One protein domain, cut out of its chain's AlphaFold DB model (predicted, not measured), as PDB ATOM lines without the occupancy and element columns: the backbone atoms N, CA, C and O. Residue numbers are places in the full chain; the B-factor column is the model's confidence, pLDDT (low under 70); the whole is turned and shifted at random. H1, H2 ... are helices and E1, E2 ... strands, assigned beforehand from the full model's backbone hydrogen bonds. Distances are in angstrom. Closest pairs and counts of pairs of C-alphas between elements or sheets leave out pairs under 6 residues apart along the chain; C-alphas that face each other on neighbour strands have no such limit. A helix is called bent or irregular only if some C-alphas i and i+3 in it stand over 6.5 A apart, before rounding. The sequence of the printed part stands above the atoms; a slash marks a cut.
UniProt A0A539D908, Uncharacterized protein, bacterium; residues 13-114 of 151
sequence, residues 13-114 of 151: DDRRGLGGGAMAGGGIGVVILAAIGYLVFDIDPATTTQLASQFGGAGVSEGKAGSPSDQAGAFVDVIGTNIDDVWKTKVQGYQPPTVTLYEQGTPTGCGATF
ATOM      1  N   ASP A  13     -29.263  36.874 -38.832       85.94
ATOM      2  CA  ASP A  13     -30.388  36.098 -39.326       85.94
ATOM      3  C   ASP A  13     -30.219  35.921 -40.841       85.94
ATOM      4  O   ASP A  13     -30.523  36.817 -41.633       85.94
ATOM      5  N   ASP A  14     -29.641  34.800 -41.267       86.06
ATOM      6  CA  ASP A  14     -29.365  34.567 -42.681       86.06
ATOM      7  C   ASP A  14     -30.591  33.982 -43.392       86.06
ATOM      8  O   ASP A  14     -30.933  32.809 -43.217       86.06
ATOM      9  N   ARG A  15     -31.253  34.807 -44.212       80.19
ATOM     10  CA  ARG A  15     -32.403  34.417 -45.044       80.19
ATOM     11  C   ARG A  15     -32.039  34.212 -46.511       80.19
ATOM     12  O   ARG A  15     -32.922  34.012 -47.351       80.19
ATOM     13  N   ARG A  16     -30.749  34.252 -46.848       79.69
ATOM     14  CA  ARG A  16     -30.253  33.892 -48.182       79.69
ATOM     15  C   ARG A  16     -30.516  32.402 -48.425       79.69
ATOM     16  O   ARG A  16     -30.493  31.604 -47.494       79.69
ATOM     17  N   GLY A  17     -30.860  32.017 -49.650       68.69
ATOM     18  CA  GLY A  17     -31.236  30.638 -49.986       68.69
ATOM     19  C   GLY A  17     -32.604  30.156 -49.471       68.69
ATOM     20  O   GLY A  17     -33.117  29.158 -49.973       68.69
ATOM     21  N   LEU A  18     -33.259  30.871 -48.549       63.75
ATOM     22  CA  LEU A  18     -34.585  30.493 -48.037       63.75
ATOM     23  C   LEU A  18     -35.747  30.847 -48.978       63.75
ATOM     24  O   LEU A  18     -36.878  30.405 -48.784       63.75
ATOM     25  N   GLY A  19     -35.466  31.583 -50.054       53.84
ATOM     26  CA  GLY A  19     -36.449  31.936 -51.080       53.84
ATOM     27  C   GLY A  19     -36.786  30.821 -52.078       53.84
ATOM     28  O   GLY A  19     -37.720  30.988 -52.854       53.84
ATOM     29  N   GLY A  20     -36.066  29.691 -52.088       47.75
ATOM     30  CA  GLY A  20     -36.219  28.667 -53.134       47.75
ATOM     31  C   GLY A  20     -37.367  27.671 -52.926       47.75
ATOM     32  O   GLY A  20     -37.988  27.244 -53.893       47.75
ATOM     33  N   GLY A  21     -37.668  27.303 -51.676       46.66
ATOM     34  CA  GLY A  21     -38.680  26.279 -51.368       46.66
ATOM     35  C   GLY A  21     -40.071  26.847 -51.077       46.66
ATOM     36  O   GLY A  21     -41.078  26.292 -51.511       46.66
ATOM     37  N   ALA A  22     -40.136  27.989 -50.390       48.12
ATOM     38  CA  ALA A  22     -41.401  28.588 -49.976       48.12
ATOM     39  C   ALA A  22     -42.033  29.482 -51.055       48.12
ATOM     40  O   ALA A  22     -43.254  29.529 -51.141       48.12
ATOM     41  N   MET A  23     -41.263  30.135 -51.937       48.44
ATOM     42  CA  MET A  23     -41.869  30.900 -53.043       48.44
ATOM     43  C   MET A  23     -42.403  30.000 -54.167       48.44
ATOM     44  O   MET A  23     -43.372  30.366 -54.826       48.44
ATOM     45  N   ALA A  24     -41.843  28.800 -54.345       47.62
ATOM     46  CA  ALA A  24     -42.394  27.802 -55.264       47.62
ATOM     47  C   ALA A  24     -43.663  27.118 -54.710       47.62
ATOM     48  O   ALA A  24     -44.473  26.612 -55.483       47.62
ATOM     49  N   GLY A  25     -43.863  27.123 -53.385       45.47
ATOM     50  CA  GLY A  25     -44.994  26.471 -52.712       45.47
ATOM     51  C   GLY A  25     -46.042  27.413 -52.106       45.47
ATOM     52  O   GLY A  25     -47.160  26.982 -51.852       45.47
ATOM     53  N   GLY A  26     -45.736  28.691 -51.891       51.22
ATOM     54  CA  GLY A  26     -46.616  29.615 -51.165       51.22
ATOM     55  C   GLY A  26     -47.849  30.038 -51.960       51.22
ATOM     56  O   GLY A  26     -48.913  30.234 -51.386       51.22
ATOM     57  N   GLY A  27     -47.728  30.125 -53.288       55.81
ATOM     58  CA  GLY A  27     -48.868  30.333 -54.184       55.81
ATOM     59  C   GLY A  27     -49.416  29.012 -54.716       55.81
ATOM     60  O   GLY A  27     -50.589  28.710 -54.548       55.81
ATOM     61  N   ILE A  28     -48.554  28.190 -55.320       66.81
ATOM     62  CA  ILE A  28     -48.975  26.941 -55.973       66.81
ATOM     63  C   ILE A  28     -49.418  25.886 -54.961       66.81
ATOM     64  O   ILE A  28     -50.432  25.240 -55.181       66.81
ATOM     65  N   GLY A  29     -48.713  25.717 -53.842       65.38
ATOM     66  CA  GLY A  29     -49.106  24.763 -52.803       65.38
ATOM     67  C   GLY A  29     -50.438  25.138 -52.160       65.38
ATOM     68  O   GLY A  29     -51.281  24.270 -51.970       65.38
ATOM     69  N   VAL A  30     -50.681  26.431 -51.923       72.25
ATOM     70  CA  VAL A  30     -51.989  26.924 -51.459       72.25
ATOM     71  C   VAL A  30     -53.068  26.705 -52.516       72.25
ATOM     72  O   VAL A  30     -54.153  26.259 -52.170       72.25
ATOM     73  N   VAL A  31     -52.779  26.943 -53.798       75.44
ATOM     74  CA  VAL A  31     -53.724  26.679 -54.897       75.44
ATOM     75  C   VAL A  31     -54.040  25.187 -55.018       75.44
ATOM     76  O   VAL A  31     -55.200  24.830 -55.188       75.44
ATOM     77  N   ILE A  32     -53.047  24.306 -54.883       80.06
ATOM     78  CA  ILE A  32     -53.241  22.850 -54.901       80.06
ATOM     79  C   ILE A  32     -54.068  22.408 -53.689       80.06
ATOM     80  O   ILE A  32     -55.028  21.661 -53.849       80.06
ATOM     81  N   LEU A  33     -53.744  22.891 -52.487       75.19
ATOM     82  CA  LEU A  33     -54.500  22.579 -51.271       75.19
ATOM     83  C   LEU A  33     -55.935  23.117 -51.335       75.19
ATOM     84  O   LEU A  33     -56.858  22.411 -50.944       75.19
ATOM     85  N   ALA A  34     -56.139  24.318 -51.877       73.25
ATOM     86  CA  ALA A  34     -57.461  24.892 -52.103       73.25
ATOM     87  C   ALA A  34     -58.249  24.104 -53.160       73.25
ATOM     88  O   ALA A  34     -59.434  23.858 -52.969       73.25
ATOM     89  N   ALA A  35     -57.601  23.649 -54.237       80.00
ATOM     90  CA  ALA A  35     -58.233  22.808 -55.251       80.00
ATOM     91  C   ALA A  35     -58.655  21.446 -54.678       80.00
ATOM     92  O   ALA A  35     -59.760  20.988 -54.944       80.00
ATOM     93  N   ILE A  36     -57.814  20.815 -53.851       81.50
ATOM     94  CA  ILE A  36     -58.164  19.569 -53.153       81.50
ATOM     95  C   ILE A  36     -59.300  19.818 -52.148       81.50
ATOM     96  O   ILE A  36     -60.250  19.042 -52.101       81.50
ATOM     97  N   GLY A  37     -59.241  20.911 -51.381       77.88
ATOM     98  CA  GLY A  37     -60.285  21.317 -50.437       77.88
ATOM     99  C   GLY A  37     -61.642  21.542 -51.105       77.88
ATOM    100  O   GLY A  37     -62.655  21.043 -50.627       77.88
ATOM    101  N   TYR A  38     -61.648  22.218 -52.251       75.69
ATOM    102  CA  TYR A  38     -62.847  22.455 -53.046       75.69
ATOM    103  C   TYR A  38     -63.399  21.158 -53.649       75.69
ATOM    104  O   TYR A  38     -64.578  20.863 -53.510       75.69
ATOM    105  N   LEU A  39     -62.551  20.332 -54.268       79.75
ATOM    106  CA  LEU A  39     -63.010  19.122 -54.963       79.75
ATOM    107  C   LEU A  39     -63.430  17.984 -54.020       79.75
ATOM    108  O   LEU A  39     -64.238  17.148 -54.417       79.75
ATOM    109  N   VAL A  40     -62.867  17.910 -52.809       79.56
ATOM    110  CA  VAL A  40     -63.115  16.807 -51.859       79.56
ATOM    111  C   VAL A  40     -64.063  17.208 -50.729       79.56
ATOM    112  O   VAL A  40     -64.849  16.379 -50.280       79.56
ATOM    113  N   PHE A  41     -64.001  18.458 -50.267       74.50
ATOM    114  CA  PHE A  41     -64.754  18.935 -49.101       74.50
ATOM    115  C   PHE A  41     -65.774  20.037 -49.436       74.50
ATOM    116  O   PHE A  41     -66.453  20.504 -48.525       74.50
ATOM    117  N   ASP A  42     -65.885  20.445 -50.709       71.44
ATOM    118  CA  ASP A  42     -66.774  21.516 -51.201       71.44
ATOM    119  C   ASP A  42     -66.571  22.861 -50.468       71.44
ATOM    120  O   ASP A  42     -67.478  23.677 -50.300       71.44
ATOM    121  N   ILE A  43     -65.346  23.086 -49.980       67.56
ATOM    122  CA  ILE A  43     -64.965  24.304 -49.259       67.56
ATOM    123  C   ILE A  43     -64.610  25.390 -50.277       67.56
ATOM    124  O   ILE A  43     -63.746  25.194 -51.134       67.56
ATOM    125  N   ASP A  44     -65.232  26.562 -50.146       67.62
ATOM    126  CA  ASP A  44     -64.986  27.701 -51.030       67.62
ATOM    127  C   ASP A  44     -63.528  28.209 -50.883       67.62
ATOM    128  O   ASP A  44     -63.111  28.610 -49.781       67.62
ATOM    129  N   PRO A  45     -62.723  28.228 -51.965       57.22
ATOM    130  CA  PRO A  45     -61.333  28.681 -51.930       57.22
ATOM    131  C   PRO A  45     -61.170  30.135 -51.452       57.22
ATOM    132  O   PRO A  45     -60.120  30.467 -50.889       57.22
ATOM    133  N   ALA A  46     -62.196  30.984 -51.601       66.81
ATOM    134  CA  ALA A  46     -62.200  32.354 -51.082       66.81
ATOM    135  C   ALA A  46     -62.184  32.392 -49.543       66.81
ATOM    136  O   ALA A  46     -61.481  33.199 -48.932       66.81
ATOM    137  N   THR A  47     -62.895  31.467 -48.892       65.69
ATOM    138  CA  THR A  47     -62.915  31.376 -47.420       65.69
ATOM    139  C   THR A  47     -61.584  30.858 -46.872       65.69
ATOM    140  O   THR A  47     -61.102  31.335 -45.846       65.69
ATOM    141  N   THR A  48     -60.931  29.954 -47.607       63.56
ATOM    142  CA  THR A  48     -59.641  29.361 -47.222       63.56
ATOM    143  C   THR A  48     -58.496  30.369 -47.341       63.56
ATOM    144  O   THR A  48     -57.643  30.443 -46.459       63.56
ATOM    145  N   THR A  49     -58.489  31.193 -48.394       63.47
ATOM    146  CA  THR A  49     -57.506  32.282 -48.550       63.47
ATOM    147  C   THR A  49     -57.701  33.371 -47.500       63.47
ATOM    148  O   THR A  49     -56.721  33.840 -46.919       63.47
ATOM    149  N   GLN A  50     -58.950  33.719 -47.185       63.69
ATOM    150  CA  GLN A  50     -59.253  34.670 -46.119       63.69
ATOM    151  C   GLN A  50     -58.826  34.133 -44.742       63.69
ATOM    152  O   GLN A  50     -58.185  34.855 -43.978       63.69
ATOM    153  N   LEU A  51     -59.060  32.852 -44.452       65.06
ATOM    154  CA  LEU A  51     -58.619  32.213 -43.210       65.06
ATOM    155  C   LEU A  51     -57.089  32.097 -43.118       65.06
ATOM    156  O   LEU A  51     -56.515  32.407 -42.077       65.06
ATOM    157  N   ALA A  52     -56.409  31.740 -44.212       62.22
ATOM    158  CA  ALA A  52     -54.947  31.695 -44.276       62.22
ATOM    159  C   ALA A  52     -54.313  33.083 -44.086       62.22
ATOM    160  O   ALA A  52     -53.275  33.210 -43.443       62.22
ATOM    161  N   SER A  53     -54.953  34.139 -44.598       60.53
ATOM    162  CA  SER A  53     -54.515  35.516 -44.351       60.53
ATOM    163  C   SER A  53     -54.739  35.955 -42.899       60.53
ATOM    164  O   SER A  53     -53.922  36.693 -42.351       60.53
ATOM    165  N   GLN A  54     -55.795  35.448 -42.252       54.28
ATOM    166  CA  GLN A  54     -56.152  35.759 -40.868       54.28
ATOM    167  C   GLN A  54     -55.296  34.991 -39.840       54.28
ATOM    168  O   GLN A  54     -55.043  35.511 -38.758       54.28
ATOM    169  N   PHE A  55     -54.790  33.803 -40.193       53.53
ATOM    170  CA  PHE A  55     -53.877  32.993 -39.369       53.53
ATOM    171  C   PHE A  55     -52.378  33.259 -39.611       53.53
ATOM    172  O   PHE A  55     -51.533  32.575 -39.037       53.53
ATOM    173  N   GLY A  56     -52.034  34.278 -40.404       46.81
ATOM    174  CA  GLY A  56     -50.652  34.605 -40.757       46.81
ATOM    175  C   GLY A  56     -50.323  34.108 -42.157       46.81
ATOM    176  O   GLY A  56     -49.889  32.975 -42.352       46.81
ATOM    177  N   GLY A  57     -50.552  34.986 -43.136       44.81
ATOM    178  CA  GLY A  57     -50.333  34.706 -44.549       44.81
ATOM    179  C   GLY A  57     -48.952  34.118 -44.849       44.81
ATOM    180  O   GLY A  57     -47.952  34.532 -44.272       44.81
ATOM    181  N   ALA A  58     -48.944  33.154 -45.774       47.50
ATOM    182  CA  ALA A  58     -47.805  32.698 -46.571       47.50
ATOM    183  C   ALA A  58     -46.422  32.888 -45.915       47.50
ATOM    184  O   ALA A  58     -45.678  33.796 -46.269       47.50
ATOM    185  N   GLY A  59     -46.104  31.993 -44.975       48.59
ATOM    186  CA  GLY A  59     -44.756  31.619 -44.538       48.59
ATOM    187  C   GLY A  59     -43.732  32.750 -44.456       48.59
ATOM    188  O   GLY A  59     -42.956  32.963 -45.387       48.59
ATOM    189  N   VAL A  60     -43.634  33.395 -43.292       49.62
ATOM    190  CA  VAL A  60     -42.394  34.079 -42.911       49.62
ATOM    191  C   VAL A  60     -41.312  33.004 -42.852       49.62
ATOM    192  O   VAL A  60     -41.298  32.183 -41.941       49.62
ATOM    193  N   SER A  61     -40.453  32.952 -43.870       55.16
ATOM    194  CA  SER A  61     -39.354  31.994 -43.882       55.16
ATOM    195  C   SER A  61     -38.389  32.364 -42.757       55.16
ATOM    196  O   SER A  61     -37.787  33.440 -42.776       55.16
ATOM    197  N   GLU A  62     -38.295  31.489 -41.760       60.03
ATOM    198  CA  GLU A  62     -37.430  31.662 -40.600       60.03
ATOM    199  C   GLU A  62     -35.971  31.474 -41.027       60.03
ATOM    200  O   GLU A  62     -35.615  30.446 -41.606       60.03
ATOM    201  N   GLY A  63     -35.159  32.516 -40.831       62.88
ATOM    202  CA  GLY A  63     -33.754  32.542 -41.216       62.88
ATOM    203  C   GLY A  63     -32.886  31.607 -40.389       62.88
ATOM    204  O   GLY A  63     -33.231  31.211 -39.274       62.88
ATOM    205  N   LYS A  64     -31.723  31.235 -40.931       75.44
ATOM    206  CA  LYS A  64     -30.717  30.537 -40.134       75.44
ATOM    207  C   LYS A  64     -30.041  31.557 -39.225       75.44
ATOM    208  O   LYS A  64     -29.229  32.358 -39.687       75.44
ATOM    209  N   ALA A  65     -30.347  31.487 -37.935       75.94
ATOM    210  CA  ALA A  65     -29.664  32.283 -36.927       75.94
ATOM    211  C   ALA A  65     -28.205  31.823 -36.747       75.94
ATOM    212  O   ALA A  65     -27.911  30.622 -36.695       75.94
ATOM    213  N   GLY A  66     -27.295  32.786 -36.616       77.00
ATOM    214  CA  GLY A  66     -25.882  32.571 -36.324       77.00
ATOM    215  C   GLY A  66     -24.937  33.126 -37.389       77.00
ATOM    216  O   GLY A  66     -25.342  33.612 -38.442       77.00
ATOM    217  N   SER A  67     -23.636  33.039 -37.107       78.75
ATOM    218  CA  SER A  67     -22.579  33.490 -38.013       78.75
ATOM    219  C   SER A  67     -22.615  32.727 -39.342       78.75
ATOM    220  O   SER A  67     -22.418  31.504 -39.339       78.75
ATOM    221  N   PRO A  68     -22.775  33.407 -40.489       81.25
ATOM    222  CA  PRO A  68     -22.678  32.749 -41.781       81.25
ATOM    223  C   PRO A  68     -21.269  32.196 -42.019       81.25
ATOM    224  O   PRO A  68     -20.266  32.746 -41.551       81.25
ATOM    225  N   SER A  69     -21.186  31.087 -42.754       80.44
ATOM    226  CA  SER A  69     -19.911  30.439 -43.084       80.44
ATOM    227  C   SER A  69     -19.187  31.099 -44.259       80.44
ATOM    228  O   SER A  69     -17.973  30.938 -44.389       80.44
ATOM    229  N   ASP A  70     -19.902  31.844 -45.107       88.06
ATOM    230  CA  ASP A  70     -19.326  32.546 -46.246       88.06
ATOM    231  C   ASP A  70     -18.521  33.778 -45.815       88.06
ATOM    232  O   ASP A  70     -18.765  34.403 -44.783       88.06
ATOM    233  N   GLN A  71     -17.550  34.155 -46.645       88.75
ATOM    234  CA  GLN A  71     -16.648  35.262 -46.345       88.75
ATOM    235  C   GLN A  71     -17.389  36.599 -46.186       88.75
ATOM    236  O   GLN A  71     -17.003  37.406 -45.341       88.75
ATOM    237  N   ALA A  72     -18.447  36.833 -46.970       87.94
ATOM    238  CA  ALA A  72     -19.217  38.070 -46.898       87.94
ATOM    239  C   ALA A  72     -20.031  38.144 -45.598       87.94
ATOM    240  O   ALA A  72     -19.968  39.153 -44.900       87.94
ATOM    241  N   GLY A  73     -20.720  37.070 -45.215       88.38
ATOM    242  CA  GLY A  73     -21.447  37.022 -43.948       88.38
ATOM    243  C   GLY A  73     -20.526  37.065 -42.724       88.38
ATOM    244  O   GLY A  73     -20.807  37.793 -41.774       88.38
ATOM    245  N   ALA A  74     -19.365  36.405 -42.774       90.31
ATOM    246  CA  ALA A  74     -18.349  36.512 -41.727       90.31
ATOM    247  C   ALA A  74     -17.788  37.937 -41.586       90.31
ATOM    248  O   ALA A  74     -17.473  38.367 -40.477       90.31
ATOM    249  N   PHE A  75     -17.655  38.674 -42.692       92.00
ATOM    250  CA  PHE A  75     -17.268  40.081 -42.657       92.00
ATOM    251  C   PHE A  75     -18.337  40.933 -41.967       92.00
ATOM    252  O   PHE A  75     -18.007  41.701 -41.065       92.00
ATOM    253  N   VAL A  76     -19.610  40.765 -42.346       92.25
ATOM    254  CA  VAL A  76     -20.736  41.490 -41.734       92.25
ATOM    255  C   VAL A  76     -20.816  41.215 -40.233       92.25
ATOM    256  O   VAL A  76     -20.987  42.153 -39.460       92.25
ATOM    257  N   ASP A  77     -20.608  39.968 -39.814       92.19
ATOM    258  CA  ASP A  77     -20.622  39.583 -38.400       92.19
ATOM    259  C   ASP A  77     -19.527  40.296 -37.606       92.19
ATOM    260  O   ASP A  77     -19.791  40.922 -36.582       92.19
ATOM    261  N   VAL A  78     -18.291  40.276 -38.113       94.12
ATOM    262  CA  VAL A  78     -17.154  40.928 -37.448       94.12
ATOM    263  C   VAL A  78     -17.366  42.437 -37.346       94.12
ATOM    264  O   VAL A  78     -17.097  43.034 -36.303       94.12
ATOM    265  N   ILE A  79     -17.855  43.076 -38.410       93.25
ATOM    266  CA  ILE A  79     -18.117  44.518 -38.397       93.25
ATOM    267  C   ILE A  79     -19.268  44.862 -37.450       93.25
ATOM    268  O   ILE A  79     -19.102  45.768 -36.636       93.25
ATOM    269  N   GLY A  80     -20.386  44.133 -37.499       93.06
ATOM    270  CA  GLY A  80     -21.514  44.328 -36.582       93.06
ATOM    271  C   GLY A  80     -21.087  44.165 -35.126       93.06
ATOM    272  O   GLY A  80     -21.344  45.030 -34.296       93.06
ATOM    273  N   THR A  81     -20.289  43.138 -34.852       93.88
ATOM    274  CA  THR A  81     -19.724  42.875 -33.526       93.88
ATOM    275  C   THR A  81     -18.838  44.021 -33.028       93.88
ATOM    276  O   THR A  81     -18.929  44.407 -31.863       93.88
ATOM    277  N   ASN A  82     -17.994  44.587 -33.898       93.12
ATOM    278  CA  ASN A  82     -17.158  45.738 -33.552       93.12
ATOM    279  C   ASN A  82     -17.995  47.007 -33.319       93.12
ATOM    280  O   ASN A  82     -17.675  47.803 -32.438       93.12
ATOM    281  N   ILE A  83     -19.060  47.203 -34.102       93.44
ATOM    282  CA  ILE A  83     -20.006  48.310 -33.928       93.44
ATOM    283  C   ILE A  83     -20.698  48.182 -32.566       93.44
ATOM    284  O   ILE A  83     -20.713  49.145 -31.798       93.44
ATOM    285  N   ASP A  84     -21.189  46.991 -32.227       94.12
ATOM    286  CA  ASP A  84     -21.841  46.720 -30.946       94.12
ATOM    287  C   ASP A  84     -20.922  46.989 -29.756       94.12
ATOM    288  O   ASP A  84     -21.368  47.545 -28.753       94.12
ATOM    289  N   ASP A  85     -19.637  46.642 -29.854       92.88
ATOM    290  CA  ASP A  85     -18.666  46.938 -28.798       92.88
ATOM    291  C   ASP A  85     -18.527  48.432 -28.541       92.88
ATOM    292  O   ASP A  85     -18.484  48.857 -27.387       92.88
ATOM    293  N   VAL A  86     -18.511  49.245 -29.597       94.12
ATOM    294  CA  VAL A  86     -18.455  50.700 -29.450       94.12
ATOM    295  C   VAL A  86     -19.747  51.214 -28.817       94.12
ATOM    296  O   VAL A  86     -19.687  51.953 -27.832       94.12
ATOM    297  N   TRP A  87     -20.913  50.807 -29.320       95.25
ATOM    298  CA  TRP A  87     -22.198  51.328 -28.841       95.25
ATOM    299  C   TRP A  87     -22.536  50.915 -27.414       95.25
ATOM    300  O   TRP A  87     -23.056  51.743 -26.663       95.25
ATOM    301  N   LYS A  88     -22.138  49.714 -26.983       94.56
ATOM    302  CA  LYS A  88     -22.255  49.283 -25.580       94.56
ATOM    303  C   LYS A  88     -21.550  50.227 -24.605       94.56
ATOM    304  O   LYS A  88     -21.995  50.362 -23.471       94.56
ATOM    305  N   THR A  89     -20.478  50.904 -25.029       95.38
ATOM    306  CA  THR A  89     -19.782  51.892 -24.181       95.38
ATOM    307  C   THR A  89     -20.439  53.270 -24.171       95.38
ATOM    308  O   THR A  89     -20.146  54.079 -23.292       95.38
ATOM    309  N   LYS A  90     -21.281  53.574 -25.164       95.06
ATOM    310  CA  LYS A  90     -21.846  54.916 -25.376       95.06
ATOM    311  C   LYS A  90     -23.303  55.030 -24.956       95.06
ATOM    312  O   LYS A  90     -23.729  56.122 -24.595       95.06
ATOM    313  N   VAL A  91     -24.054  53.936 -25.014       95.62
ATOM    314  CA  VAL A  91     -25.495  53.925 -24.758       95.62
ATOM    315  C   VAL A  91     -25.804  52.939 -23.640       95.62
ATOM    316  O   VAL A  91     -25.562  51.736 -23.751       95.62
ATOM    317  N   GLN A  92     -26.360  53.459 -22.548       93.75
ATOM    318  CA  GLN A  92     -26.801  52.647 -21.422       93.75
ATOM    319  C   GLN A  92     -28.046  51.844 -21.830       93.75
ATOM    320  O   GLN A  92     -28.991  52.404 -22.377       93.75
ATOM    321  N   GLY A  93     -28.036  50.528 -21.596       93.06
ATOM    322  CA  GLY A  93     -29.130  49.641 -22.012       93.06
ATOM    323  C   GLY A  93     -29.149  49.299 -23.507       93.06
ATOM    324  O   GLY A  93     -30.169  48.824 -24.000       93.06
ATOM    325  N   TYR A  94     -28.048  49.524 -24.233       93.44
ATOM    326  CA  TYR A  94     -27.940  49.138 -25.640       93.44
ATOM    327  C   TYR A  94     -28.177  47.636 -25.837       93.44
ATOM    328  O   TYR A  94     -27.507  46.803 -25.220       93.44
ATOM    329  N   GLN A  95     -29.096  47.307 -26.742       91.69
ATOM    330  CA  GLN A  95     -29.357  45.946 -27.192       91.69
ATOM    331  C   GLN A  95     -28.816  45.775 -28.615       91.69
ATOM    332  O   GLN A  95     -29.244  46.514 -29.504       91.69
ATOM    333  N   PRO A  96     -27.884  44.831 -28.842       90.50
ATOM    334  CA  PRO A  96     -27.371  44.529 -30.174       90.50
ATOM    335  C   PRO A  96     -28.497  44.192 -31.167       90.50
ATOM    336  O   PRO A  96     -29.267  43.260 -30.911       90.50
ATOM    337  N   PRO A  97     -28.607  44.899 -32.305       89.94
ATOM    338  CA  PRO A  97     -29.614  44.607 -33.316       89.94
ATOM    339  C   PRO A  97     -29.241  43.354 -34.113       89.94
ATOM    340  O   PRO A  97     -28.082  43.164 -34.483       89.94
ATOM    341  N   THR A  98     -30.228  42.509 -34.411       90.19
ATOM    342  CA  THR A  98     -30.039  41.343 -35.287       90.19
ATOM    343  C   THR A  98     -29.969  41.786 -36.745       90.19
ATOM    344  O   THR A  98     -30.850  42.492 -37.235       90.19
ATOM    345  N   VAL A  99     -28.918  41.370 -37.450       89.69
ATOM    346  CA  VAL A  99     -28.694  41.710 -38.858       89.69
ATOM    347  C   VAL A  99     -29.298  40.633 -39.750       89.69
ATOM    348  O   VAL A  99     -28.819  39.504 -39.756       89.69
ATOM    349  N   THR A 100     -30.311  40.976 -40.546       87.25
ATOM    350  CA  THR A 100     -30.917  40.030 -41.493       87.25
ATOM    351  C   THR A 100     -30.275  40.126 -42.877       87.25
ATOM    352  O   THR A 100     -30.190  41.212 -43.454       87.25
ATOM    353  N   LEU A 101     -29.837  38.992 -43.430       86.19
ATOM    354  CA  LEU A 101     -29.249  38.909 -44.771       86.19
ATOM    355  C   LEU A 101     -30.260  38.356 -45.779       86.19
ATOM    356  O   LEU A 101     -30.924  37.359 -45.515       86.19
ATOM    357  N   TYR A 102     -30.325  38.971 -46.961       81.56
ATOM    358  CA  TYR A 102     -31.231  38.590 -48.048       81.56
ATOM    359  C   TYR A 102     -30.465  38.387 -49.356       81.56
ATOM    360  O   TYR A 102     -29.433  39.015 -49.588       81.56
ATOM    361  N   GLU A 103     -30.972  37.500 -50.212       75.69
ATOM    362  CA  GLU A 103     -30.393  37.210 -51.537       75.69
ATOM    363  C   GLU A 103     -31.230  37.797 -52.678       75.69
ATOM    364  O   GLU A 103     -30.703  38.155 -53.727       75.69
ATOM    365  N   GLN A 104     -32.539  37.919 -52.456       70.19
ATOM    366  CA  GLN A 104     -33.507  38.458 -53.402       70.19
ATOM    367  C   GLN A 104     -34.264  39.617 -52.766       70.19
ATOM    368  O   GLN A 104     -34.230  39.817 -51.547       70.19
ATOM    369  N   GLY A 105     -34.960  40.379 -53.608       65.12
ATOM    370  CA  GLY A 105     -35.784  41.470 -53.125       65.12
ATOM    371  C   GLY A 105     -36.875  40.979 -52.180       65.12
ATOM    372  O   GLY A 105     -37.583  40.022 -52.488       65.12
ATOM    373  N   THR A 106     -36.989  41.616 -51.015       67.00
ATOM    374  CA  THR A 106     -37.982  41.256 -49.997       67.00
ATOM    375  C   THR A 106     -39.085  42.313 -49.977       67.00
ATOM    376  O   THR A 106     -38.778  43.511 -49.964       67.00
ATOM    377  N   PRO A 107     -40.371  41.917 -49.995       60.22
ATOM    378  CA  PRO A 107     -41.465  42.857 -49.808       60.22
ATOM    379  C   PRO A 107     -41.392  43.442 -48.394       60.22
ATOM    380  O   PRO A 107     -41.410  42.719 -47.402       60.22
ATOM    381  N   THR A 108     -41.290  44.764 -48.308       67.00
ATOM    382  CA  THR A 108     -41.334  45.515 -47.048       67.00
ATOM    383  C   THR A 108     -42.588  46.383 -47.013       67.00
ATOM    384  O   THR A 108     -43.190  46.648 -48.055       67.00
ATOM    385  N   GLY A 109     -42.970  46.880 -45.833       63.59
ATOM    386  CA  GLY A 109     -44.121  47.784 -45.689       63.59
ATOM    387  C   GLY A 109     -44.019  49.078 -46.512       63.59
ATOM    388  O   GLY A 109     -45.030  49.724 -46.756       63.59
ATOM    389  N   CYS A 110     -42.818  49.429 -46.987       71.31
ATOM    390  CA  CYS A 110     -42.559  50.597 -47.829       71.31
ATOM    391  C   CYS A 110     -42.384  50.257 -49.326       71.31
ATOM    392  O   CYS A 110     -42.088  51.154 -50.114       71.31
ATOM    393  N   GLY A 111     -42.535  48.988 -49.729       64.62
ATOM    394  CA  GLY A 111     -42.346  48.505 -51.105       64.62
ATOM    395  C   GLY A 111     -41.360  47.333 -51.221       64.62
ATOM    396  O   GLY A 111     -40.784  46.876 -50.232       64.62
ATOM    397  N   ALA A 112     -41.160  46.820 -52.437       65.12
ATOM    398  CA  ALA A 112     -40.157  45.787 -52.700       65.12
ATOM    399  C   ALA A 112     -38.757  46.416 -52.751       65.12
ATOM    400  O   ALA A 112     -38.475  47.245 -53.619       65.12
ATOM    401  N   THR A 113     -37.871  46.024 -51.835       57.25
ATOM    402  CA  THR A 113     -36.459  46.411 -51.909       57.25
ATOM    403  C   THR A 113     -35.769  45.486 -52.898       57.25
ATOM    404  O   THR A 113     -35.933  44.277 -52.823       57.25
ATOM    405  N   PHE A 114     -35.019  46.022 -53.856       60.28
ATOM    406  CA  PHE A 114     -34.192  45.220 -54.755       60.28
ATOM    407  C   PHE A 114     -32.728  45.473 -54.424       60.28
ATOM    408  O   PHE A 114     -32.288  46.618 -54.311       60.28
TER     409      PHE A 114
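Overview. This is residues 13 to 114 of the 151 residues of an uncharacterized protein of bacterium (UniProt A0A539D908). This is a drawn-out, open model with helices at both ends: H1 leads into H2, which makes a V with H3 at one end, while the long helix H4 lies by itself at the other. The stretch of residues 55 to 70 crosses between the two ends, and after H4 the backbone returns through E1 to a small hairpin, E2 and E3, partway along the length. The printed part has 102 residues, with four named helices and then three named strands in the order H1 H2 H3 H4 E1 E2 E3; the class is mostly helix, and the one sheet is the antiparallel pair E2 - E3. The whole is only just extended, close to loose, with a radius of gyration of the C-alphas of 19.6 A, and its spans of 62 by 31 by 23 A make it only just a rod.

Along the chain. Start at Asp 13 and go on to C-alpha 19 at (-36.449, 31.936, -51.080), where H1 begins; it covers residues 19 to 26 and is neither bent nor irregular, but only just: C-alphas 19 and 22 are 6.1 A apart. H2 follows at residues 28 to 41, 19.0 A long, and H3 at residues 45 to 54, 14.1 A long. Find C-alpha 71 at (-16.648, 35.262, -46.345); from there H4 runs 29.2 A through residues 71 to 90. The short strands are E1, residues 99 to 101, E2, residues 106 to 108, and E3, residues 111 to 113, which ends with C-alpha 113 at (-36.459, 46.411, -51.909).

Arrangement. H1 and H2 are near each other and meet only through their link. H2 touches H3 with residues 34 to 38 alone; look at the closest C-alphas, those of Ala 34 and Pro 45, 5.4 A apart. These two helices stand at a steep tilt of 55 degrees and run opposite ways. H4 touches no helix; its closest C-alpha to E1 is that of Gly 80, 8.0 A from that of Val 99. E1 pairs with no named strand. In the hairpin of E2 and E3, look for N 108 and O 111 at 2.9 A and N 111 and O 108 at 3.0 A, within hydrogen-bond range. Every O i to N i+4 pair is within hydrogen-bond range in H2 and H3, against 2 of 4 in H1 and 14 of 16 in H4.

Size, cuts and confidence. The two C-alphas farthest apart are those of Leu 39 and Thr 89, at 62.4 A. The printed part has no cut, and its one long link, of 16 residues, joins H3 to H4. In the B-factor column, find a mean pLDDT of 74.0 for the printed part; 43 residues are under 70, namely 17 to 29, 43 to 63, 105 to 109 and 111 to 114.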